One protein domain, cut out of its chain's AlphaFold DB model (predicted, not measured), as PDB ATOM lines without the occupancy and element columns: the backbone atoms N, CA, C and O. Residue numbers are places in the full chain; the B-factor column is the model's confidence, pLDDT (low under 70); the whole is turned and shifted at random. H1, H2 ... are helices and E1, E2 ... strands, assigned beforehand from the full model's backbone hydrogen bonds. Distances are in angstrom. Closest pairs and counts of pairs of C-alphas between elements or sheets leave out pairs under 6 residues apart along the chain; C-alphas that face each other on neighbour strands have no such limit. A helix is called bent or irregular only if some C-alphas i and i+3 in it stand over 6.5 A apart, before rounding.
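This is residues 13 to 173 of the 374 residues of an uncharacterized protein of Novimethylophilus kurashikiensis (UniProt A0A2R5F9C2). The model has two parts: a body of two small three-stranded sheets that meet where E1 passes close to E2, and beside it a helical head, the long hairpin of H4 and H5 with H1 packed across H4. H2 covers E1 in the first sheet, H3 sits over E5 in the second, and the end of H5 and the beginning of H4 graze that second sheet, while the tip of the hairpin reaches away from it. The 161 printed residues hold five named helices and six named strands, in the order H1 E1 E2 H2 E3 E4 H3 H4 H5 E5 E6. The sheets run E1, E3, E6 and E2, E5, E4, both antiparallel, and the class is mixed, helices and strands. The whole is compact, with a radius of gyration of the C-alphas of 15.8 A and spans of 45 by 34 by 28 A.

Begin with E1, residues 34 to 39, and E3, residues 77 to 82: they are antiparallel at 151 degrees, and N 37 and O 79 are within hydrogen-bond range at 2.9 A. On the other side of E3 is the edge strand E6, residues 161 to 164, antiparallel at 160 degrees, with N 78 and O 163 at 2.8 A. H2, residues 60 to 65, is on this sheet at a height of 7.2 A; it runs along the strands, at 26 degrees to E1 on the local plane, and its closest C-alphas to E1 are those of Ala 63 and Gly 38, 4.8 A apart. Now look at E2, residues 53 to 56: the C-alphas of Arg 37 in E1 and Ala 56 are its closest to E1, 4.3 A apart. E2 is antiparallel to E5, residues 148 to 152, with N 54 and O 151 at 2.8 A. E5 is antiparallel to E4, residues 88 to 90, with N 90 and O 148 at 2.8 A; this pairing is staggered, for E5 pairs with E4 over residues 148 to 149 and with E2 over 149 to 152. H3, residues 95 to 99, lies over E5 at a height of 9.0 A. H4, residues 108 to 124, and H5, residues 128 to 145, form a helical hairpin: H4 touches H5 with residues 115 to 122 alone, at a shallow tilt of 12 degrees, opposite ways, the closest C-alphas being those of Leu 122 and Arg 131, 5.8 A apart. H1, residues 15 to 24, touches residues 116 to 123 of H4, about perpendicular at 80 degrees, with the C-alphas of Glu 20 and Ala 123 closest at 5.8 A. H1 and E6 are apart. Every O i to N i+4 pair is within hydrogen-bond range in H1, H3 and H5; in H2 it is 1 of 2 and in H4 11 of 13.

Find C-alpha 15 at (289.330, 307.002, 211.159), where H1 begins its 14.2 A. E1 spans 16.3 A and E3 16.9 A, while E5 spans 13.0 A. H4 spans 23.4 A and is irregular: C-alphas 114 and 117 are 7.1 A apart, and it has a kink of 46 degrees near residue 115. From C-alpha 128 at (284.306, 320.697, 220.078), H5 runs 25.4 A to C-alpha 145. E6 ends at C-alpha 164, (282.581, 290.224, 217.644).

The two C-alphas farthest apart are those of Asp 51 and Asp 127, at 47.5 A. The printed part has no cut. The links from E1 to E2 and from H2 to E3 are long. The mean pLDDT of the printed part is 78.9, and 46 residues are under 70: residue 13, residues 40 to 51, 67 to 76, 102 to 103 and 153 to 173.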
ATOM      1  N   GLN A  13     291.048 301.344 214.824       69.62
ATOM      2  CA  GLN A  13     291.607 302.650 214.477       69.62
ATOM      3  C   GLN A  13     290.496 303.701 214.347       69.62
ATOM      4  O   GLN A  13     289.556 303.519 213.568       69.62
ATOM      5  N   ASP A  14     290.626 304.833 215.047       80.75
ATOM      6  CA  ASP A  14     289.747 305.985 214.826       80.75
ATOM      7  C   ASP A  14     290.085 306.638 213.475       80.75
ATOM      8  O   ASP A  14     291.136 307.260 213.292       80.75
ATOM      9  N   LEU A  15     289.182 306.464 212.507       87.12
ATOM     10  CA  LEU A  15     289.330 307.002 211.159       87.12
ATOM     11  C   LEU A  15     289.381 308.537 211.150       87.12
ATOM     12  O   LEU A  15     290.121 309.104 210.354       87.12
ATOM     13  N   PHE A  16     288.634 309.231 212.012       89.25
ATOM     14  CA  PHE A  16     288.617 310.697 212.003       89.25
ATOM     15  C   PHE A  16     289.926 311.267 212.537       89.25
ATOM     16  O   PHE A  16     290.467 312.198 211.942       89.25
ATOM     17  N   GLU A  17     290.459 310.679 213.611       88.75
ATOM     18  CA  GLU A  17     291.785 311.038 214.125       88.75
ATOM     19  C   GLU A  17     292.881 310.747 213.089       88.75
ATOM     20  O   GLU A  17     293.789 311.559 212.906       88.75
ATOM     21  N   LEU A  18     292.781 309.623 212.367       91.31
ATOM     22  CA  LEU A  18     293.696 309.290 211.273       91.31
ATOM     23  C   LEU A  18     293.663 310.342 210.159       91.31
ATOM     24  O   LEU A  18     294.718 310.828 209.751       91.31
ATOM     25  N   LEU A  19     292.469 310.669 209.660       94.25
ATOM     26  CA  LEU A  19     292.273 311.620 208.566       94.25
ATOM     27  C   LEU A  19     292.828 313.000 208.937       94.25
ATOM     28  O   LEU A  19     293.580 313.592 208.163       94.25
ATOM     29  N   GLU A  20     292.486 313.493 210.129       93.69
ATOM     30  CA  GLU A  20     292.944 314.787 210.638       93.69
ATOM     31  C   GLU A  20     294.468 314.816 210.811       93.69
ATOM     32  O   GLU A  20     295.130 315.734 210.324       93.69
ATOM     33  N   ARG A  21     295.049 313.775 211.422       94.25
ATOM     34  CA  ARG A  21     296.503 313.646 211.563       94.25
ATOM     35  C   ARG A  21     297.199 313.645 210.204       94.25
ATOM     36  O   ARG A  21     298.136 314.412 210.001       94.25
ATOM     37  N   ASN A  22     296.747 312.809 209.270       96.19
ATOM     38  CA  ASN A  22     297.352 312.706 207.944       96.19
ATOM     39  C   ASN A  22     297.237 314.027 207.171       96.19
ATOM     40  O   ASN A  22     298.172 314.404 206.468       96.19
ATOM     41  N   PHE A  23     296.140 314.770 207.344       96.56
ATOM     42  CA  PHE A  23     295.999 316.109 206.777       96.56
ATOM     43  C   PHE A  23     297.044 317.086 207.335       96.56
ATOM     44  O   PHE A  23     297.741 317.737 206.554       96.56
ATOM     45  N   ILE A  24     297.198 317.150 208.662       93.75
ATOM     46  CA  ILE A  24     298.181 318.018 209.339       93.75
ATOM     47  C   ILE A  24     299.614 317.654 208.921       93.75
ATOM     48  O   ILE A  24     300.426 318.532 208.631       93.75
ATOM     49  N   GLU A  25     299.912 316.358 208.826       95.44
ATOM     50  CA  GLU A  25     301.212 315.825 208.400       95.44
ATOM     51  C   GLU A  25     301.447 315.904 206.879       95.44
ATOM     52  O   GLU A  25     302.512 315.509 206.406       95.44
ATOM     53  N   LYS A  26     300.484 316.424 206.104       95.75
ATOM     54  CA  LYS A  26     300.532 316.529 204.633       95.75
ATOM     55  C   LYS A  26     300.728 315.184 203.917       95.75
ATOM     56  O   LYS A  26     301.340 315.122 202.852       95.75
ATOM     57  N   LYS A  27     300.168 314.119 204.480       94.94
ATOM     58  CA  LYS A  27     300.128 312.770 203.905       94.94
ATOM     59  C   LYS A  27     298.841 312.541 203.095       94.94
ATOM     60  O   LYS A  27     297.869 313.289 203.256       94.94
ATOM     61  N   PRO A  28     298.799 311.519 202.218       95.50
ATOM     62  CA  PRO A  28     297.543 310.974 201.709       95.50
ATOM     63  C   PRO A  28     296.579 310.677 202.864       95.50
ATOM     64  O   PRO A  28     296.973 310.099 203.878       95.50
ATOM     65  N   LEU A  29     295.317 311.091 202.737       95.31
ATOM     66  CA  LEU A  29     294.385 311.075 203.872       95.31
ATOM     67  C   LEU A  29     294.127 309.659 204.392       95.31
ATOM     68  O   LEU A  29     294.054 309.462 205.602       95.31
ATOM     69  N   LEU A  30     294.055 308.672 203.498       94.19
ATOM     70  CA  LEU A  30     293.809 307.273 203.844       94.19
ATOM     71  C   LEU A  30     295.109 306.481 204.063       94.19
ATOM     72  O   LEU A  30     295.090 305.251 204.118       94.19
ATOM     73  N   GLU A  31     296.261 307.150 204.199       92.56
ATOM     74  CA  GLU A  31     297.508 306.465 204.538       92.56
ATOM     75  C   GLU A  31     297.411 305.766 205.900       92.56
ATOM     76  O   GLU A  31     297.131 306.385 206.925       92.56
ATOM     77  N   GLY A  32     297.650 304.452 205.905       87.44
ATOM     78  CA  GLY A  32     297.543 303.627 207.106       87.44
ATOM     79  C   GLY A  32     296.106 303.348 207.553       87.44
ATOM     80  O   GLY A  32     295.934 302.822 208.652       87.44
ATOM     81  N   ALA A  33     295.097 303.685 206.739       89.31
ATOM     82  CA  ALA A  33     293.708 303.326 207.000       89.31
ATOM     83  C   ALA A  33     293.486 301.814 206.865       89.31
ATOM     84  O   ALA A  33     294.137 301.124 206.069       89.31
ATOM     85  N   LYS A  34     292.524 301.308 207.633       87.44
ATOM     86  CA  LYS A  34     292.019 299.939 207.532       87.44
ATOM     87  C   LYS A  34     290.615 299.934 206.937       87.44
ATOM     88  O   LYS A  34     289.861 300.892 207.086       87.44
ATOM     89  N   ILE A  35     290.281 298.837 206.272       88.38
ATOM     90  CA  ILE A  35     288.920 298.512 205.851       88.38
ATOM     91  C   ILE A  35     288.403 297.360 206.706       88.38
ATOM     92  O   ILE A  35     289.161 296.502 207.159       88.38
ATOM     93  N   TYR A  36     287.101 297.361 206.929       85.06
ATOM     94  CA  TYR A  36     286.416 296.477 207.850       85.06
ATOM     95  C   TYR A  36     285.445 295.585 207.081       85.06
ATOM     96  O   TYR A  36     284.660 296.085 206.281       85.06
ATOM     97  N   ARG A  37     285.451 294.274 207.332       83.25
ATOM     98  CA  ARG A  37     284.500 293.320 206.726       83.25
ATOM     99  C   ARG A  37     283.625 292.694 207.796       83.25
ATOM    100  O   ARG A  37     284.158 292.124 208.746       83.25
ATOM    101  N   GLY A  38     282.309 292.765 207.610       79.00
ATOM    102  CA  GLY A  38     281.328 292.028 208.407       79.00
ATOM    103  C   GLY A  38     281.125 290.606 207.894       79.00
ATOM    104  O   GLY A  38     281.190 290.356 206.692       79.00
ATOM    105  N   THR A  39     280.911 289.656 208.799       73.12
ATOM    106  CA  THR A  39     280.739 288.239 208.466       73.12
ATOM    107  C   THR A  39     280.025 287.464 209.553       73.12
ATOM    108  O   THR A  39     280.085 287.831 210.720       73.12
ATOM    109  N   SER A  40     279.402 286.349 209.173       62.94
ATOM    110  CA  SER A  40     278.880 285.368 210.131       62.94
ATOM    111  C   SER A  40     279.915 284.323 210.575       62.94
ATOM    112  O   SER A  40     279.702 283.611 211.551       62.94
ATOM    113  N   THR A  41     281.045 284.224 209.869       62.59
ATOM    114  CA  THR A  41     282.139 283.289 210.165       62.59
ATOM    115  C   THR A  41     283.452 284.041 210.391       62.59
ATOM    116  O   THR A  41     283.759 284.980 209.658       62.59
ATOM    117  N   PRO A  42     284.294 283.621 211.350       55.12
ATOM    118  CA  PRO A  42     285.585 284.258 211.630       55.12
ATOM    119  C   PRO A  42     286.639 284.047 210.522       55.12
ATOM    120  O   PRO A  42     287.780 284.503 210.643       55.12
ATOM    121  N   ILE A  43     286.294 283.302 209.476       59.25
ATOM    122  CA  ILE A  43     287.164 282.949 208.358       59.25
ATOM    123  C   ILE A  43     286.750 283.815 207.162       59.25
ATOM    124  O   ILE A  43     285.587 284.198 207.023       59.25
ATOM    125  N   GLN A  44     287.697 284.137 206.283       63.28
ATOM    126  CA  GLN A  44     287.404 284.720 204.967       63.28
ATOM    127  C   GLN A  44     286.697 283.724 204.023       63.28
ATOM    128  O   GLN A  44     286.575 283.975 202.839       63.28
ATOM    129  N   GLU A  45     286.200 282.597 204.522       53.81
ATOM    130  CA  GLU A  45     285.469 281.615 203.732       53.81
ATOM    131  C   GLU A  45     283.969 281.883 203.857       53.81
ATOM    132  O   GLU A  45     283.424 281.963 204.964       53.81
ATOM    133  N   GLY A  46     283.307 282.038 202.709       54.19
ATOM    134  CA  GLY A  46     281.871 282.283 202.636       54.19
ATOM    135  C   GLY A  46     281.504 283.727 202.979       54.19
ATOM    136  O   GLY A  46     281.229 284.077 204.127       54.19
ATOM    137  N   GLY A  47     281.468 284.585 201.962       49.12
ATOM    138  CA  GLY A  47     280.989 285.962 202.053       49.12
ATOM    139  C   GLY A  47     280.610 286.463 200.665       49.12
ATOM    140  O   GLY A  47     281.410 286.370 199.746       49.12
ATOM    141  N   VAL A  48     279.369 286.918 200.520       59.84
ATOM    142  CA  VAL A  48     278.676 287.109 199.240       59.84
ATOM    143  C   VAL A  48     279.201 288.339 198.510       59.84
ATOM    144  O   VAL A  48     278.864 289.436 198.917       59.84
ATOM    145  N   ILE A  49     280.000 288.120 197.459       60.22
ATOM    146  CA  ILE A  49     279.864 288.783 196.144       60.22
ATOM    147  C   ILE A  49     280.257 287.786 195.049       60.22
ATOM    148  O   ILE A  49     279.514 287.567 194.097       60.22
ATOM    149  N   SER A  50     281.417 287.144 195.215       66.62
ATOM    150  CA  SER A  50     281.918 286.053 194.371       66.62
ATOM    151  C   SER A  50     282.913 285.183 195.149       66.62
ATOM    152  O   SER A  50     283.319 285.533 196.256       66.62
ATOM    153  N   ASP A  51     283.388 284.098 194.538       67.81
ATOM    154  CA  ASP A  51     284.432 283.229 195.107       67.81
ATOM    155  C   ASP A  51     285.807 283.918 195.233       67.81
ATOM    156  O   ASP A  51     286.758 283.332 195.747       67.81
ATOM    157  N   THR A  52     285.935 285.166 194.767       71.50
ATOM    158  CA  THR A  52     287.204 285.904 194.723       71.50
ATOM    159  C   THR A  52     287.173 287.271 195.413       71.50
ATOM    160  O   THR A  52     288.238 287.874 195.565       71.50
ATOM    161  N   VAL A  53     286.007 287.797 195.818       78.19
ATOM    162  CA  VAL A  53     285.861 289.145 196.402       78.19
ATOM    163  C   VAL A  53     284.759 289.179 197.468       78.19
ATOM    164  O   VAL A  53     283.699 288.587 197.295       78.19
ATOM    165  N   MET A  54     284.989 289.934 198.546       81.94
ATOM    166  CA  MET A  54     284.021 290.208 199.614       81.94
ATOM    167  C   MET A  54     283.743 291.706 199.788       81.94
ATOM    168  O   MET A  54     284.585 292.544 199.456       81.94
ATOM    169  N   HIS A  55     282.607 292.033 200.416       84.94
ATOM    170  CA  HIS A  55     282.324 293.387 200.895       84.94
ATOM    171  C   HIS A  55     283.208 293.771 202.084       84.94
ATOM    172  O   HIS A  55     283.326 293.034 203.067       84.94
ATOM    173  N   ALA A  56     283.769 294.973 202.017       87.56
ATOM    174  CA  ALA A  56     284.368 295.673 203.142       87.56
ATOM    175  C   ALA A  56     283.961 297.154 203.117       87.56
ATOM    176  O   ALA A  56     283.475 297.651 202.107       87.56
ATOM    177  N   ALA A  57     284.167 297.872 204.214       89.38
ATOM    178  CA  ALA A  57     283.825 299.283 204.350       89.38
ATOM    179  C   ALA A  57     284.901 300.047 205.127       89.38
ATOM    180  O   ALA A  57     285.639 299.466 205.918       89.38
ATOM    181  N   LEU A  58     284.978 301.367 204.951       89.00
ATOM    182  CA  LEU A  58     285.916 302.213 205.709       89.00
ATOM    183  C   LEU A  58     285.579 302.314 207.197       89.00
ATOM    184  O   LEU A  58     286.459 302.607 208.002       89.00
ATOM    185  N   THR A  59     284.315 302.099 207.570       85.81
ATOM    186  CA  THR A  59     283.876 302.215 208.961       85.81
ATOM    187  C   THR A  59     283.375 300.875 209.493       85.81
ATOM    188  O   THR A  59     282.657 300.153 208.792       85.81
ATOM    189  N   PRO A  60     283.671 300.548 210.764       77.38
ATOM    190  CA  PRO A  60     283.145 299.341 211.391       77.38
ATOM    191  C   PRO A  60     281.615 299.311 211.446       77.38
ATOM    192  O   PRO A  60     281.008 298.245 211.407       77.38
ATOM    193  N   ARG A  61     280.974 300.487 211.520       76.94
ATOM    194  CA  ARG A  61     279.514 300.616 211.523       76.94
ATOM    195  C   ARG A  61     278.908 300.101 210.224       76.94
ATOM    196  O   ARG A  61     277.984 299.297 210.279       76.94
ATOM    197  N   VAL A  62     279.423 300.534 209.074       80.88
ATOM    198  CA  VAL A  62     278.940 300.039 207.778       80.88
ATOM    199  C   VAL A  62     279.294 298.562 207.626       80.88
ATOM    200  O   VAL A  62     278.426 297.761 207.296       80.88
ATOM    201  N   ALA A  63     280.511 298.164 208.011       81.88
ATOM    202  CA  ALA A  63     280.914 296.759 208.007       81.88
ATOM    203  C   ALA A  63     279.968 295.861 208.828       81.88
ATOM    204  O   ALA A  63     279.658 294.748 208.415       81.88
ATOM    205  N   SER A  64     279.454 296.348 209.961       75.56
ATOM    206  CA  SER A  64     278.508 295.611 210.803       75.56
ATOM    207  C   SER A  64     277.146 295.358 210.157       75.56
ATOM    208  O   SER A  64     276.439 294.438 210.553       75.56
ATOM    209  N   MET A  65     276.761 296.119 209.132       74.69
ATOM    210  CA  MET A  65     275.518 295.840 208.405       74.69
ATOM    211  C   MET A  65     275.595 294.490 207.678       74.69
ATOM    212  O   MET A  65     274.595 293.784 207.587       74.69
ATOM    213  N   TYR A  66     276.800 294.068 207.282       72.44
ATOM    214  CA  TYR A  66     277.063 292.777 206.642       72.44
ATOM    215  C   TYR A  66     277.219 291.609 207.633       72.44
ATOM    216  O   TYR A  66     277.489 290.481 207.226       72.44
ATOM    217  N   THR A  67     277.068 291.838 208.944       68.69
ATOM    218  CA  THR A  67     277.059 290.735 209.923       68.69
ATOM    219  C   THR A  67     275.699 290.049 210.026       68.69
ATOM    220  O   THR A  67     275.606 288.956 210.581       68.69
ATOM    221  N   HIS A  68     274.645 290.664 209.477       60.00
ATOM    222  CA  HIS A  68     273.255 290.211 209.561       60.00
ATOM    223  C   HIS A  68     272.749 289.685 208.220       60.00
ATOM    224  O   HIS A  68     271.876 290.283 207.599       60.00
ATOM    225  N   ASN A  69     273.244 288.536 207.765       51.00
ATOM    226  CA  ASN A  69     272.731 287.905 206.539       51.00
ATOM    227  C   ASN A  69     271.396 287.166 206.766       51.00
ATOM    228  O   ASN A  69     271.254 286.006 206.388       51.00
ATOM    229  N   GLY A  70     270.429 287.811 207.428       46.44
ATOM    230  CA  GLY A  70     269.021 287.392 207.509       46.44
ATOM    231  C   GLY A  70     268.706 286.076 208.238       46.44
ATOM    232  O   GLY A  70     267.538 285.797 208.494       46.44
ATOM    233  N   VAL A  71     269.701 285.267 208.613       41.81
ATOM    234  CA  VAL A  71     269.486 284.022 209.363       41.81
ATOM    235  C   VAL A  71     269.561 284.321 210.855       41.81
ATOM    236  O   VAL A  71     270.647 284.508 211.411       41.81
ATOM    237  N   ALA A  72     268.396 284.367 211.499       45.09
ATOM    238  CA  ALA A  72     268.285 284.473 212.948       45.09
ATOM    239  C   ALA A  72     269.164 283.407 213.632       45.09
ATOM    240  O   ALA A  72     269.101 282.228 213.290       45.09
ATOM    241  N   GLY A  73     269.994 283.831 214.588       49.25
ATOM    242  CA  GLY A  73     270.838 282.934 215.384       49.25
ATOM    243  C   GLY A  73     272.282 282.756 214.904       49.25
ATOM    244  O   GLY A  73     273.013 281.995 215.532       49.25
ATOM    245  N   LYS A  74     272.730 283.450 213.846       51.91
ATOM    246  CA  LYS A  74     274.159 283.485 213.489       51.91
ATOM    247  C   LYS A  74     274.897 284.620 214.198       51.91
ATOM    248  O   LYS A  74     274.415 285.744 214.291       51.91
ATOM    249  N   VAL A  75     276.089 284.294 214.681       57.34
ATOM    250  CA  VAL A  75     277.016 285.215 215.334       57.34
ATOM    251  C   VAL A  75     277.698 286.116 214.296       57.34
ATOM    252  O   VAL A  75     278.144 285.622 213.269       57.34
ATOM    253  N   GLY A  76     277.811 287.416 214.577       66.38
ATOM    254  CA  GLY A  76     278.421 288.416 213.696       66.38
ATOM    255  C   GLY A  76     279.832 288.836 214.120       66.38
ATOM    256  O   GLY A  76     280.064 289.150 215.288       66.38
ATOM    257  N   TYR A  77     280.758 288.911 213.164       70.31
ATOM    258  CA  TYR A  77     282.138 289.362 213.350       70.31
ATOM    259  C   TYR A  77     282.498 290.488 212.385       70.31
ATOM    260  O   TYR A  77     282.067 290.496 211.237       70.31
ATOM    261  N   VAL A  78     283.363 291.395 212.829       76.31
ATOM    262  CA  VAL A  78     283.992 292.433 212.015       76.31
ATOM    263  C   VAL A  78     285.501 292.200 212.023       76.31
ATOM    264  O   VAL A  78     286.103 292.129 213.088       76.31
ATOM    265  N   GLY A  79     286.120 292.054 210.854       77.38
ATOM    266  CA  GLY A  79     287.575 291.938 210.714       77.38
ATOM    267  C   GLY A  79     288.201 293.201 210.132       77.38
ATOM    268  O   GLY A  79     287.568 293.846 209.300       77.38
ATOM    269  N   GLU A  80     289.430 293.519 210.530       81.12
ATOM    270  CA  GLU A  80     290.249 294.605 209.971       81.12
ATOM    271  C   GLU A  80     291.242 294.104 208.928       81.12
ATOM    272  O   GLU A  80     291.933 293.105 209.133       81.12
ATOM    273  N   TYR A  81     291.367 294.857 207.839       82.69
ATOM    274  CA  TYR A  81     292.278 294.564 206.741       82.69
ATOM    275  C   TYR A  81     292.975 295.843 206.303       82.69
ATOM    276  O   TYR A  81     292.374 296.918 206.252       82.69
ATOM    277  N   ALA A  82     294.255 295.744 205.959       84.12
ATOM    278  CA  ALA A  82     294.940 296.853 205.318       84.12
ATOM    279  C   ALA A  82     294.266 297.199 203.982       84.12
ATOM    280  O   ALA A  82     293.962 296.308 203.183       84.12
ATOM    281  N   ILE A  83     294.085 298.494 203.727       84.69
ATOM    282  CA  ILE A  83     293.617 298.983 202.431       84.69
ATOM    283  C   ILE A  83     294.711 298.777 201.365       84.69
ATOM    284  O   ILE A  83     295.905 298.936 201.639       84.69
ATOM    285  N   ASP A  84     294.334 298.344 200.164       82.94
ATOM    286  CA  ASP A  84     295.220 298.346 198.989       82.94
ATOM    287  C   ASP A  84     295.063 299.687 198.267       82.94
ATOM    288  O   ASP A  84     293.945 300.168 198.142       82.94
ATOM    289  N   ARG A  85     296.148 300.289 197.767       84.12
ATOM    290  CA  ARG A  85     296.076 301.529 196.974       84.12
ATOM    291  C   ARG A  85     295.324 301.346 195.655       84.12
ATOM    292  O   ARG A  85     294.809 302.320 195.126       84.12
ATOM    293  N   SER A  86     295.192 300.115 195.161       85.25
ATOM    294  CA  SER A  86     294.324 299.815 194.020       85.25
ATOM    295  C   SER A  86     292.843 299.656 194.389       85.25
ATOM    296  O   SER A  86     292.035 299.361 193.505       85.25
ATOM    297  N   ALA A  87     292.471 299.772 195.670       86.94
ATOM    298  CA  ALA A  87     291.088 299.604 196.097       86.94
ATOM    299  C   ALA A  87     290.191 300.696 195.507       86.94
ATOM    300  O   ALA A  87     290.600 301.841 195.293       86.94
ATOM    301  N   ARG A  88     288.937 300.319 195.257       91.12
ATOM    302  CA  ARG A  88     287.899 301.226 194.774       91.12
ATOM    303  C   ARG A  88     286.741 301.262 195.753       91.12
ATOM    304  O   ARG A  88     286.368 300.221 196.293       91.12
ATOM    305  N   PHE A  89     286.186 302.445 195.962       92.38
ATOM    306  CA  PHE A  89     285.025 302.672 196.809       92.38
ATOM    307  C   PHE A  89     283.766 302.844 195.975       92.38
ATOM    308  O   PHE A  89     283.786 303.520 194.952       92.38
ATOM    309  N   TYR A  90     282.665 302.258 196.414       91.38
ATOM    310  CA  TYR A  90     281.402 302.266 195.698       91.38
ATOM    311  C   TYR A  90     280.325 302.942 196.552       91.38
ATOM    312  O   TYR A  90     280.255 302.680 197.757       91.38
ATOM    313  N   PRO A  91     279.494 303.812 195.955       89.00
ATOM    314  CA  PRO A  91     278.352 304.409 196.636       89.00
ATOM    315  C   PRO A  91     277.182 303.420 196.723       89.00
ATOM    316  O   PRO A  91     277.048 302.565 195.851       89.00
ATOM    317  N   ASP A  92     276.318 303.567 197.731       79.38
ATOM    318  CA  ASP A  92     274.975 302.956 197.813       79.38
ATOM    319  C   ASP A  92     274.862 301.473 197.377       79.38
ATOM    320  O   ASP A  92     274.031 301.126 196.533       79.38
ATOM    321  N   TYR A  93     275.693 300.583 197.934       75.44
ATOM    322  CA  TYR A  93     275.742 299.154 197.558       75.44
ATOM    323  C   TYR A  93     276.017 298.912 196.053       75.44
ATOM    324  O   TYR A  93     275.528 297.969 195.428       75.44
ATOM    325  N   GLY A  94     276.747 299.830 195.419       78.75
ATOM    326  CA  GLY A  94     276.991 299.854 193.980       78.75
ATOM    327  C   GLY A  94     278.072 298.893 193.485       78.75
ATOM    328  O   GLY A  94     278.312 298.848 192.277       78.75
ATOM    329  N   MET A  95     278.734 298.133 194.358       83.75
ATOM    330  CA  MET A  95     279.819 297.239 193.951       83.75
ATOM    331  C   MET A  95     279.327 296.078 193.086       83.75
ATOM    332  O   MET A  95     279.956 295.766 192.078       83.75
ATOM    333  N   GLU A  96     278.179 295.481 193.413       80.19
ATOM    334  CA  GLU A  96     277.576 294.408 192.607       80.19
ATOM    335  C   GLU A  96     277.239 294.895 191.194       80.19
ATOM    336  O   GLU A  96     277.463 294.199 190.203       80.19
ATOM    337  N   LYS A  97     276.749 296.136 191.078       80.12
ATOM    338  CA  LYS A  97     276.485 296.769 189.780       80.12
ATOM    339  C   LYS A  97     277.785 296.928 188.995       80.12
ATOM    340  O   LYS A  97     277.837 296.542 187.827       80.12
ATOM    341  N   ALA A  98     278.840 297.421 189.648       80.19
ATOM    342  CA  ALA A  98     280.136 297.625 189.013       80.19
ATOM    343  C   ALA A  98     280.767 296.307 188.534       80.19
ATOM    344  O   ALA A  98     281.351 296.270 187.452       80.19
ATOM    345  N   MET A  99     280.607 295.215 189.289       74.19
ATOM    346  CA  MET A  99     281.060 293.881 188.874       74.19
ATOM    347  C   MET A  99     280.286 293.333 187.670       74.19
ATOM    348  O   MET A  99     280.859 292.616 186.856       74.19
ATOM    349  N   ASN A 100     279.028 293.742 187.496       75.50
ATOM    350  CA  ASN A 100     278.206 293.418 186.329       75.50
ATOM    351  C   ASN A 100     278.405 294.393 185.148       75.50
ATOM    352  O   ASN A 100     277.586 294.434 184.233       75.50
ATOM    353  N   GLY A 101     279.477 295.197 185.154       70.75
ATOM    354  CA  GLY A 101     279.804 296.132 184.070       70.75
ATOM    355  C   GLY A 101     278.985 297.428 184.070       70.75
ATOM    356  O   GLY A 101     279.013 298.174 183.089       70.75
ATOM    357  N   HIS A 102     278.261 297.722 185.154       65.38
ATOM    358  CA  HIS A 102     277.402 298.898 185.276       65.38
ATOM    359  C   HIS A 102     277.801 299.781 186.467       65.38
ATOM    360  O   HIS A 102     277.669 299.402 187.623       65.38
ATOM    361  N   GLY A 103     278.218 301.020 186.199       63.91
ATOM    362  CA  GLY A 103     278.602 301.985 187.236       63.91
ATOM    363  C   GLY A 103     280.111 302.070 187.476       63.91
ATOM    364  O   GLY A 103     280.889 301.256 186.986       63.91
ATOM    365  N   GLY A 104     280.530 303.109 188.202       77.12
ATOM    366  CA  GLY A 104     281.935 303.396 188.488       77.12
ATOM    367  C   GLY A 104     282.177 303.537 189.986       77.12
ATOM    368  O   GLY A 104     281.498 304.312 190.652       77.12
ATOM    369  N   GLY A 105     283.150 302.792 190.511       86.12
ATOM    370  CA  GLY A 105     283.711 303.075 191.836       86.12
ATOM    371  C   GLY A 105     284.658 304.273 191.779       86.12
ATOM    372  O   GLY A 105     285.145 304.610 190.703       86.12
ATOM    373  N   ARG A 106     284.962 304.876 192.922       92.38
ATOM    374  CA  ARG A 106     285.994 305.900 193.097       92.38
ATOM    375  C   ARG A 106     287.333 305.246 193.412       92.38
ATOM    376  O   ARG A 106     287.368 304.310 194.208       92.38
ATOM    377  N   SER A 107     288.428 305.712 192.821       93.44
ATOM    378  CA  SER A 107     289.768 305.351 193.293       93.44
ATOM    379  C   SER A 107     290.020 305.920 194.694       93.44
ATOM    380  O   SER A 107     289.260 306.757 195.192       93.44
ATOM    381  N   ILE A 108     291.102 305.490 195.343       93.50
ATOM    382  CA  ILE A 108     291.507 306.068 196.628       93.50
ATOM    383  C   ILE A 108     291.814 307.556 196.497       93.50
ATOM    384  O   ILE A 108     291.411 308.327 197.357       93.50
ATOM    385  N   GLU A 109     292.459 307.984 195.419       95.12
ATOM    386  CA  GLU A 109     292.770 309.392 195.177       95.12
ATOM    387  C   GLU A 109     291.491 310.226 195.035       95.12
ATOM    388  O   GLU A 109     291.394 311.313 195.604       95.12
ATOM    389  N   GLU A 110     290.481 309.703 194.334       96.00
ATOM    390  CA  GLU A 110     289.171 310.350 194.201       96.00
ATOM    391  C   GLU A 110     288.427 310.409 195.542       96.00
ATOM    392  O   GLU A 110     287.808 311.423 195.869       96.00
ATOM    393  N   ALA A 111     288.515 309.347 196.347       95.12
ATOM    394  CA  ALA A 111     287.960 309.313 197.696       95.12
ATOM    395  C   ALA A 111     288.657 310.320 198.627       95.12
ATOM    396  O   ALA A 111     287.996 311.067 199.349       95.12
ATOM    397  N   GLU A 112     289.987 310.396 198.591       96.44
ATOM    398  CA  GLU A 112     290.761 311.363 199.370       96.44
ATOM    399  C   GLU A 112     290.458 312.803 198.934       96.44
ATOM    400  O   GLU A 112     290.286 313.674 199.787       96.44
ATOM    401  N   ALA A 113     290.338 313.067 197.629       97.00
ATOM    402  CA  ALA A 113     289.953 314.378 197.110       97.00
ATOM    403  C   ALA A 113     288.556 314.801 197.591       97.00
ATOM    404  O   ALA A 113     288.361 315.961 197.953       97.00
ATOM    405  N   LEU A 114     287.613 313.856 197.657       96.31
ATOM    406  CA  LEU A 114     286.260 314.083 198.159       96.31
ATOM    407  C   LEU A 114     286.234 314.404 199.664       96.31
ATOM    408  O   LEU A 114     285.502 315.293 200.093       96.31
ATOM    409  N   LEU A 115     287.039 313.704 200.470       96.81
ATOM    410  CA  LEU A 115     287.098 313.898 201.926       96.81
ATOM    411  C   LEU A 115     287.852 315.175 202.327       96.81
ATOM    412  O   LEU A 115     287.536 315.794 203.347       96.81
ATOM    413  N   ARG A 116     288.853 315.579 201.538       97.50
ATOM    414  CA  ARG A 116     289.817 316.632 201.894       97.50
ATOM    415  C   ARG A 116     289.199 317.962 202.341       97.50
ATOM    416  O   ARG A 116     289.683 318.472 203.350       97.50
ATOM    417  N   PRO A 117     288.159 318.526 201.693       97.69
ATOM    418  CA  PRO A 117     287.563 319.784 202.142       97.69
ATOM    419  C   PRO A 117     287.020 319.702 203.572       97.69
ATOM    420  O   PRO A 117     287.276 320.588 204.383       97.69
ATOM    421  N   LYS A 118     286.336 318.602 203.911       97.06
ATOM    422  CA  LYS A 118     285.747 318.403 205.242       97.06
ATOM    423  C   LYS A 118     286.790 318.074 206.304       97.06
ATOM    424  O   LYS A 118     286.667 318.516 207.441       97.06
ATOM    425  N   VAL A 119     287.850 317.355 205.939       96.88
ATOM    426  CA  VAL A 119     288.976 317.105 206.852       96.88
ATOM    427  C   VAL A 119     289.759 318.394 207.134       96.88
ATOM    428  O   VAL A 119     290.167 318.616 208.271       96.88
ATOM    429  N   ALA A 120     289.923 319.272 206.140       96.75
ATOM    430  CA  ALA A 120     290.538 320.584 206.338       96.75
ATOM    431  C   ALA A 120     289.710 321.466 207.290       96.75
ATOM    432  O   ALA A 120     290.267 322.094 208.189       96.75
ATOM    433  N   GLU A 121     288.383 321.465 207.123       96.19
ATOM    434  CA  GLU A 121     287.439 322.143 208.021       96.19
ATOM    435  C   GLU A 121     287.546 321.605 209.456       96.19
ATOM    436  O   GLU A 121     287.654 322.382 210.406       96.19
ATOM    437  N   LEU A 122     287.603 320.276 209.615       94.62
ATOM    438  CA  LEU A 122     287.787 319.630 210.915       94.62
ATOM    439  C   LEU A 122     289.091 320.079 211.587       94.62
ATOM    440  O   LEU A 122     289.057 320.540 212.725       94.62
ATOM    441  N   ALA A 123     290.217 320.002 210.869       93.12
ATOM    442  CA  ALA A 123     291.539 320.348 211.392       93.12
ATOM    443  C   ALA A 123     291.666 321.833 211.786       93.12
ATOM    444  O   ALA A 123     292.419 322.174 212.697       93.12
ATOM    445  N   GLY A 124     290.933 322.722 211.108       92.69
ATOM    446  CA  GLY A 124     290.898 324.155 211.409       92.69
ATOM    447  C   GLY A 124     289.961 324.545 212.557       92.69
ATOM    448  O   GLY A 124     290.045 325.667 213.056       92.69
ATOM    449  N   THR A 125     289.076 323.646 212.995       94.69
ATOM    450  CA  THR A 125     288.035 323.952 213.981       94.69
ATOM    451  C   THR A 125     288.481 323.581 215.394       94.69
ATOM    452  O   THR A 125     288.829 322.431 215.659       94.69
ATOM    453  N   GLN A 126     288.421 324.548 216.314       90.81
ATOM    454  CA  GLN A 126     288.771 324.373 217.735       90.81
ATOM    455  C   GLN A 126     287.556 324.077 218.632       90.81
ATOM    456  O   GLN A 126     287.700 323.440 219.671       90.81
ATOM    457  N   ASP A 127     286.357 324.526 218.244       93.69
ATOM    458  CA  ASP A 127     285.130 324.292 219.012       93.69
ATOM    459  C   ASP A 127     284.679 322.827 218.909       93.69
ATOM    460  O   ASP A 127     284.387 322.323 217.825       93.69
ATOM    461  N   GLU A 128     284.589 322.136 220.044       86.81
ATOM    462  CA  GLU A 128     284.306 320.697 220.078       86.81
ATOM    463  C   GLU A 128     282.900 320.351 219.561       86.81
ATOM    464  O   GLU A 128     282.696 319.292 218.963       86.81
ATOM    465  N   ARG A 129     281.908 321.236 219.727       86.94
ATOM    466  CA  ARG A 129     280.562 321.000 219.185       86.94
ATOM    467  C   ARG A 129     280.582 321.052 217.656       86.94
ATOM    468  O   ARG A 129     280.040 320.153 217.013       86.94
ATOM    469  N   ALA A 130     281.238 322.054 217.081       89.75
ATOM    470  CA  ALA A 130     281.426 322.184 215.641       89.75
ATOM    471  C   ALA A 130     282.254 321.023 215.066       89.75
ATOM    472  O   ALA A 130     281.854 320.428 214.065       89.75
ATOM    473  N   ARG A 131     283.334 320.605 215.743       90.88
ATOM    474  CA  ARG A 131     284.123 319.418 215.358       90.88
ATOM    475  C   ARG A 131     283.263 318.158 215.276       90.88
ATOM    476  O   ARG A 131     283.383 317.389 214.325       90.88
ATOM    477  N   ASN A 132     282.370 317.948 216.243       85.56
ATOM    478  CA  ASN A 132     281.472 316.793 216.237       85.56
ATOM    479  C   ASN A 132     280.461 316.831 215.080       85.56
ATOM    480  O   ASN A 132     280.212 315.790 214.470       85.56
ATOM    481  N   ASN A 133     279.953 318.010 214.714       89.25
ATOM    482  CA  ASN A 133     279.106 318.162 213.527       89.25
ATOM    483  C   ASN A 133     279.873 317.816 212.241       89.25
ATOM    484  O   ASN A 133     279.393 317.020 211.438       89.25
ATOM    485  N   ILE A 134     281.098 318.326 212.081       92.75
ATOM    486  CA  ILE A 134     281.931 318.039 210.902       92.75
ATOM    487  C   ILE A 134     282.250 316.538 210.812       92.75
ATOM    488  O   ILE A 134     282.163 315.946 209.739       92.75
ATOM    489  N   ARG A 135     282.553 315.875 211.938       90.69
ATOM    490  CA  ARG A 135     282.745 314.413 211.981       90.69
ATOM    491  C   ARG A 135     281.505 313.650 211.509       90.69
ATOM    492  O   ARG A 135     281.642 312.681 210.766       90.69
ATOM    493  N   MET A 136     280.304 314.083 211.899       87.94
ATOM    494  CA  MET A 136     279.055 313.494 211.398       87.94
ATOM    495  C   MET A 136     278.875 313.706 209.893       87.94
ATOM    496  O   MET A 136     278.423 312.798 209.199       87.94
ATOM    497  N   GLU A 137     279.234 314.877 209.373       92.38
ATOM    498  CA  GLU A 137     279.184 315.150 207.936       92.38
ATOM    499  C   GLU A 137     280.161 314.269 207.152       92.38
ATOM    500  O   GLU A 137     279.777 313.702 206.130       92.38
ATOM    501  N   ILE A 138     281.387 314.081 207.657       93.06
ATOM    502  CA  ILE A 138     282.367 313.148 207.082       93.06
ATOM    503  C   ILE A 138     281.823 311.712 207.113       93.06
ATOM    504  O   ILE A 138     281.900 311.010 206.108       93.06
ATOM    505  N   ASP A 139     281.241 311.269 208.232       88.62
ATOM    506  CA  ASP A 139     280.635 309.935 208.345       88.62
ATOM    507  C   ASP A 139     279.513 309.725 207.315       88.62
ATOM    508  O   ASP A 139     279.451 308.698 206.641       88.62
ATOM    509  N   ASN A 140     278.632 310.715 207.158       88.50
ATOM    510  CA  ASN A 140     277.542 310.662 206.187       88.50
ATOM    511  C   ASN A 140     278.059 310.659 204.744       88.50
ATOM    512  O   ASN A 140     277.527 309.927 203.909       88.50
ATOM    513  N   LEU A 141     279.110 311.428 204.461       92.19
ATOM    514  CA  LEU A 141     279.781 311.430 203.166       92.19
ATOM    515  C   LEU A 141     280.368 310.050 202.847       92.19
ATOM    516  O   LEU A 141     280.138 309.536 201.756       92.19
ATOM    517  N   ILE A 142     281.049 309.417 203.809       91.31
ATOM    518  CA  ILE A 142     281.581 308.057 203.656       91.31
ATOM    519  C   ILE A 142     280.446 307.062 203.400       91.31
ATOM    520  O   ILE A 142     280.519 306.296 202.449       91.31
ATOM    521  N   LYS A 143     279.371 307.092 204.192       86.38
ATOM    522  CA  LYS A 143     278.241 306.159 204.024       86.38
ATOM    523  C   LYS A 143     277.549 306.271 202.674       86.38
ATOM    524  O   LYS A 143     277.022 305.271 202.205       86.38
ATOM    525  N   LYS A 144     277.498 307.470 202.100       88.38
ATOM    526  CA  LYS A 144     276.822 307.717 200.827       88.38
ATOM    527  C   LYS A 144     277.737 307.424 199.640       88.38
ATOM    528  O   LYS A 144     277.375 306.682 198.738       88.38
ATOM    529  N   GLU A 145     278.934 308.002 199.645       91.38
ATOM    530  CA  GLU A 145     279.808 308.037 198.467       91.38
ATOM    531  C   GLU A 145     280.906 306.967 198.489       91.38
ATOM    532  O   GLU A 145     281.425 306.606 197.435       91.38
ATOM    533  N   LEU A 146     281.275 306.474 199.676       92.75
ATOM    534  CA  LEU A 146     282.371 305.524 199.908       92.75
ATOM    535  C   LEU A 146     281.895 304.310 200.724       92.75
ATOM    536  O   LEU A 146     282.608 303.824 201.606       92.75
ATOM    537  N   HIS A 147     280.659 303.878 200.463       88.50
ATOM    538  CA  HIS A 147     279.921 302.923 201.284       88.50
ATOM    539  C   HIS A 147     280.687 301.613 201.463       88.50
ATOM    540  O   HIS A 147     280.890 301.143 202.582       88.50
ATOM    541  N   GLU A 148     281.153 301.048 200.354       89.94
ATOM    542  CA  GLU A 148     281.785 299.737 200.336       89.94
ATOM    543  C   GLU A 148     282.975 299.672 199.385       89.94
ATOM    544  O   GLU A 148     283.158 300.517 198.513       89.94
ATOM    545  N   THR A 149     283.801 298.652 199.560       89.75
ATOM    546  CA  THR A 149     284.964 298.359 198.732       89.75
ATOM    547  C   THR A 149     285.131 296.855 198.559       89.75
ATOM    548  O   THR A 149     284.699 296.061 199.399       89.75
ATOM    549  N   ALA A 150     285.782 296.484 197.460       86.50
ATOM    550  CA  ALA A 150     286.120 295.111 197.132       86.50
ATOM    551  C   ALA A 150     287.338 294.656 197.944       86.50
ATOM    552  O   ALA A 150     288.430 295.208 197.795       86.50
ATOM    553  N   LEU A 151     287.164 293.618 198.761       84.50
ATOM    554  CA  LEU A 151     288.247 292.918 199.454       84.50
ATOM    555  C   LEU A 151     288.536 291.583 198.738       84.50
ATOM    556  O   LEU A 151     287.717 290.670 198.843       84.50
ATOM    557  N   PRO A 152     289.664 291.435 198.015       77.88
ATOM    558  CA  PRO A 152     290.020 290.182 197.347       77.88
ATOM    559  C   PRO A 152     290.232 289.026 198.333       77.88
ATOM    560  O   PRO A 152     290.835 289.220 199.389       77.88
ATOM    561  N   LEU A 153     289.779 287.824 197.962       68.88
ATOM    562  CA  LEU A 153     289.814 286.620 198.803       68.88
ATOM    563  C   LEU A 153     291.191 285.946 198.921       68.88
ATOM    564  O   LEU A 153     291.351 285.064 199.756       68.88
ATOM    565  N   ASP A 154     292.210 286.383 198.174       60.34
ATOM    566  CA  ASP A 154     293.576 285.883 198.357       60.34
ATOM    567  C   ASP A 154     294.642 286.894 197.908       60.34
ATOM    568  O   ASP A 154     294.779 287.168 196.717       60.34
ATOM    569  N   LYS A 155     295.382 287.444 198.884       49.03
ATOM    570  CA  LYS A 155     296.769 287.955 198.804       49.03
ATOM    571  C   LYS A 155     297.304 288.125 200.234       49.03
ATOM    572  O   LYS A 155     297.377 289.240 200.735       49.03
ATOM    573  N   ALA A 156     297.641 287.032 200.921       45.69
ATOM    574  CA  ALA A 156     298.461 287.027 202.152       45.69
ATOM    575  C   ALA A 156     298.054 287.967 203.326       45.69
ATOM    576  O   ALA A 156     298.847 288.175 204.245       45.69
ATOM    577  N   ARG A 157     296.843 288.540 203.341       55.09
ATOM    578  CA  ARG A 157     296.348 289.430 204.403       55.09
ATOM    579  C   ARG A 157     295.279 288.703 205.205       55.09
ATOM    580  O   ARG A 157     294.090 288.800 204.909       55.09
ATOM    581  N   ALA A 158     295.715 287.968 206.227       53.50
ATOM    582  CA  ALA A 158     294.816 287.561 207.299       53.50
ATOM    583  C   ALA A 158     294.157 288.812 207.909       53.50
ATOM    584  O   ALA A 158     294.759 289.888 207.900       53.50
ATOM    585  N   ALA A 159     292.931 288.673 208.425       66.44
ATOM    586  CA  ALA A 159     292.339 289.710 209.267       66.44
ATOM    587  C   ALA A 159     293.341 290.034 210.379       66.44
ATOM    588  O   ALA A 159     293.701 289.133 211.129       66.44
ATOM    589  N   GLU A 160     293.816 291.276 210.447       62.84
ATOM    590  CA  GLU A 160     294.829 291.665 211.438       62.84
ATOM    591  C   GLU A 160     294.229 291.676 212.844       62.84
ATOM    592  O   GLU A 160     294.902 291.367 213.821       62.84
ATOM    593  N   ASN A 161     292.944 292.015 212.926       64.50
ATOM    594  CA  ASN A 161     292.143 291.935 214.132       64.50
ATOM    595  C   ASN A 161     290.749 291.437 213.773       64.50
ATOM    596  O   ASN A 161     290.215 291.738 212.701       64.50
ATOM    597  N   MET A 162     290.135 290.710 214.698       65.00
ATOM    598  CA  MET A 162     288.729 290.352 214.610       65.00
ATOM    599  C   MET A 162     287.985 290.756 215.867       65.00
ATOM    600  O   MET A 162     288.420 290.487 216.985       65.00
ATOM    601  N   TYR A 163     286.804 291.306 215.646       65.25
ATOM    602  CA  TYR A 163     285.891 291.778 216.663       65.25
ATOM    603  C   TYR A 163     284.571 291.043 216.520       65.25
ATOM    604  O   TYR A 163     284.105 290.782 215.417       65.25
ATOM    605  N   TYR A 164     283.949 290.717 217.638       60.88
ATOM    606  CA  TYR A 164     282.581 290.224 217.644       60.88
ATOM    607  C   TYR A 164     281.665 291.430 217.726       60.88
ATOM    608  O   TYR A 164     281.730 292.190 218.683       60.88
ATOM    609  N   TYR A 165     280.817 291.643 216.742       61.66
ATOM    610  CA  TYR A 165     279.896 292.761 216.806       61.66
ATOM    611  C   TYR A 165     278.691 292.402 215.968       61.66
ATOM    612  O   TYR A 165     278.730 292.431 214.743       61.66
ATOM    613  N   THR A 166     277.609 292.033 216.644       55.38
ATOM    614  CA  THR A 166     276.347 291.636 216.016       55.38
ATOM    615  C   THR A 166     275.528 292.861 215.638       55.38
ATOM    616  O   THR A 166     274.333 292.880 215.913       55.38
ATOM    617  N   GLY A 167     276.182 293.895 215.087       54.12
ATOM    618  CA  GLY A 167     275.616 295.170 214.641       54.12
ATOM    619  C   GLY A 167     274.276 295.486 215.279       54.12
ATOM    620  O   GLY A 167     273.248 295.237 214.652       54.12
ATOM    621  N   SER A 168     274.241 295.964 216.529       48.09
ATOM    622  CA  SER A 168     272.947 296.414 217.037       48.09
ATOM    623  C   SER A 168     272.457 297.486 216.058       48.09
ATOM    624  O   SER A 168     273.205 298.406 215.712       48.09
ATOM    625  N   GLN A 169     271.212 297.383 215.592       44.03
ATOM    626  CA  GLN A 169     270.581 298.405 214.747       44.03
ATOM    627  C   GLN A 169     270.494 299.781 215.461       44.03
ATOM    628  O   GLN A 169     269.914 300.728 214.937       44.03
ATOM    629  N   HIS A 170     271.083 299.900 216.658       41.25
ATOM    630  CA  HIS A 170     271.030 301.012 217.591       41.25
ATOM    631  C   HIS A 170     272.383 301.717 217.796       41.25
ATOM    632  O   HIS A 170     272.461 302.635 218.607       41.25
ATOM    633  N   ALA A 171     273.461 301.367 217.079       47.56
ATOM    634  CA  ALA A 171     274.670 302.199 217.102       47.56
ATOM    635  C   ALA A 171     274.433 303.505 216.325       47.56
ATOM    636  O   ALA A 171     274.572 303.582 215.100       47.56
ATOM    637  N   PHE A 172     274.061 304.559 217.054       52.62
ATOM    638  CA  PHE A 172     273.709 305.857 216.477       52.62
ATOM    639  C   PHE A 172     274.926 306.631 215.923       52.62
ATOM    640  O   PHE A 172     274.752 307.498 215.063       52.62
ATOM    641  N   SER A 173     276.165 306.289 216.317       58.88
ATOM    642  CA  SER A 173     277.403 306.964 215.872       58.88
ATOM    643  C   SER A 173     278.602 306.015 215.694       58.88
ATOM    644  O   SER A 173     278.649 304.947 216.302       58.88
TER     645      SER A 173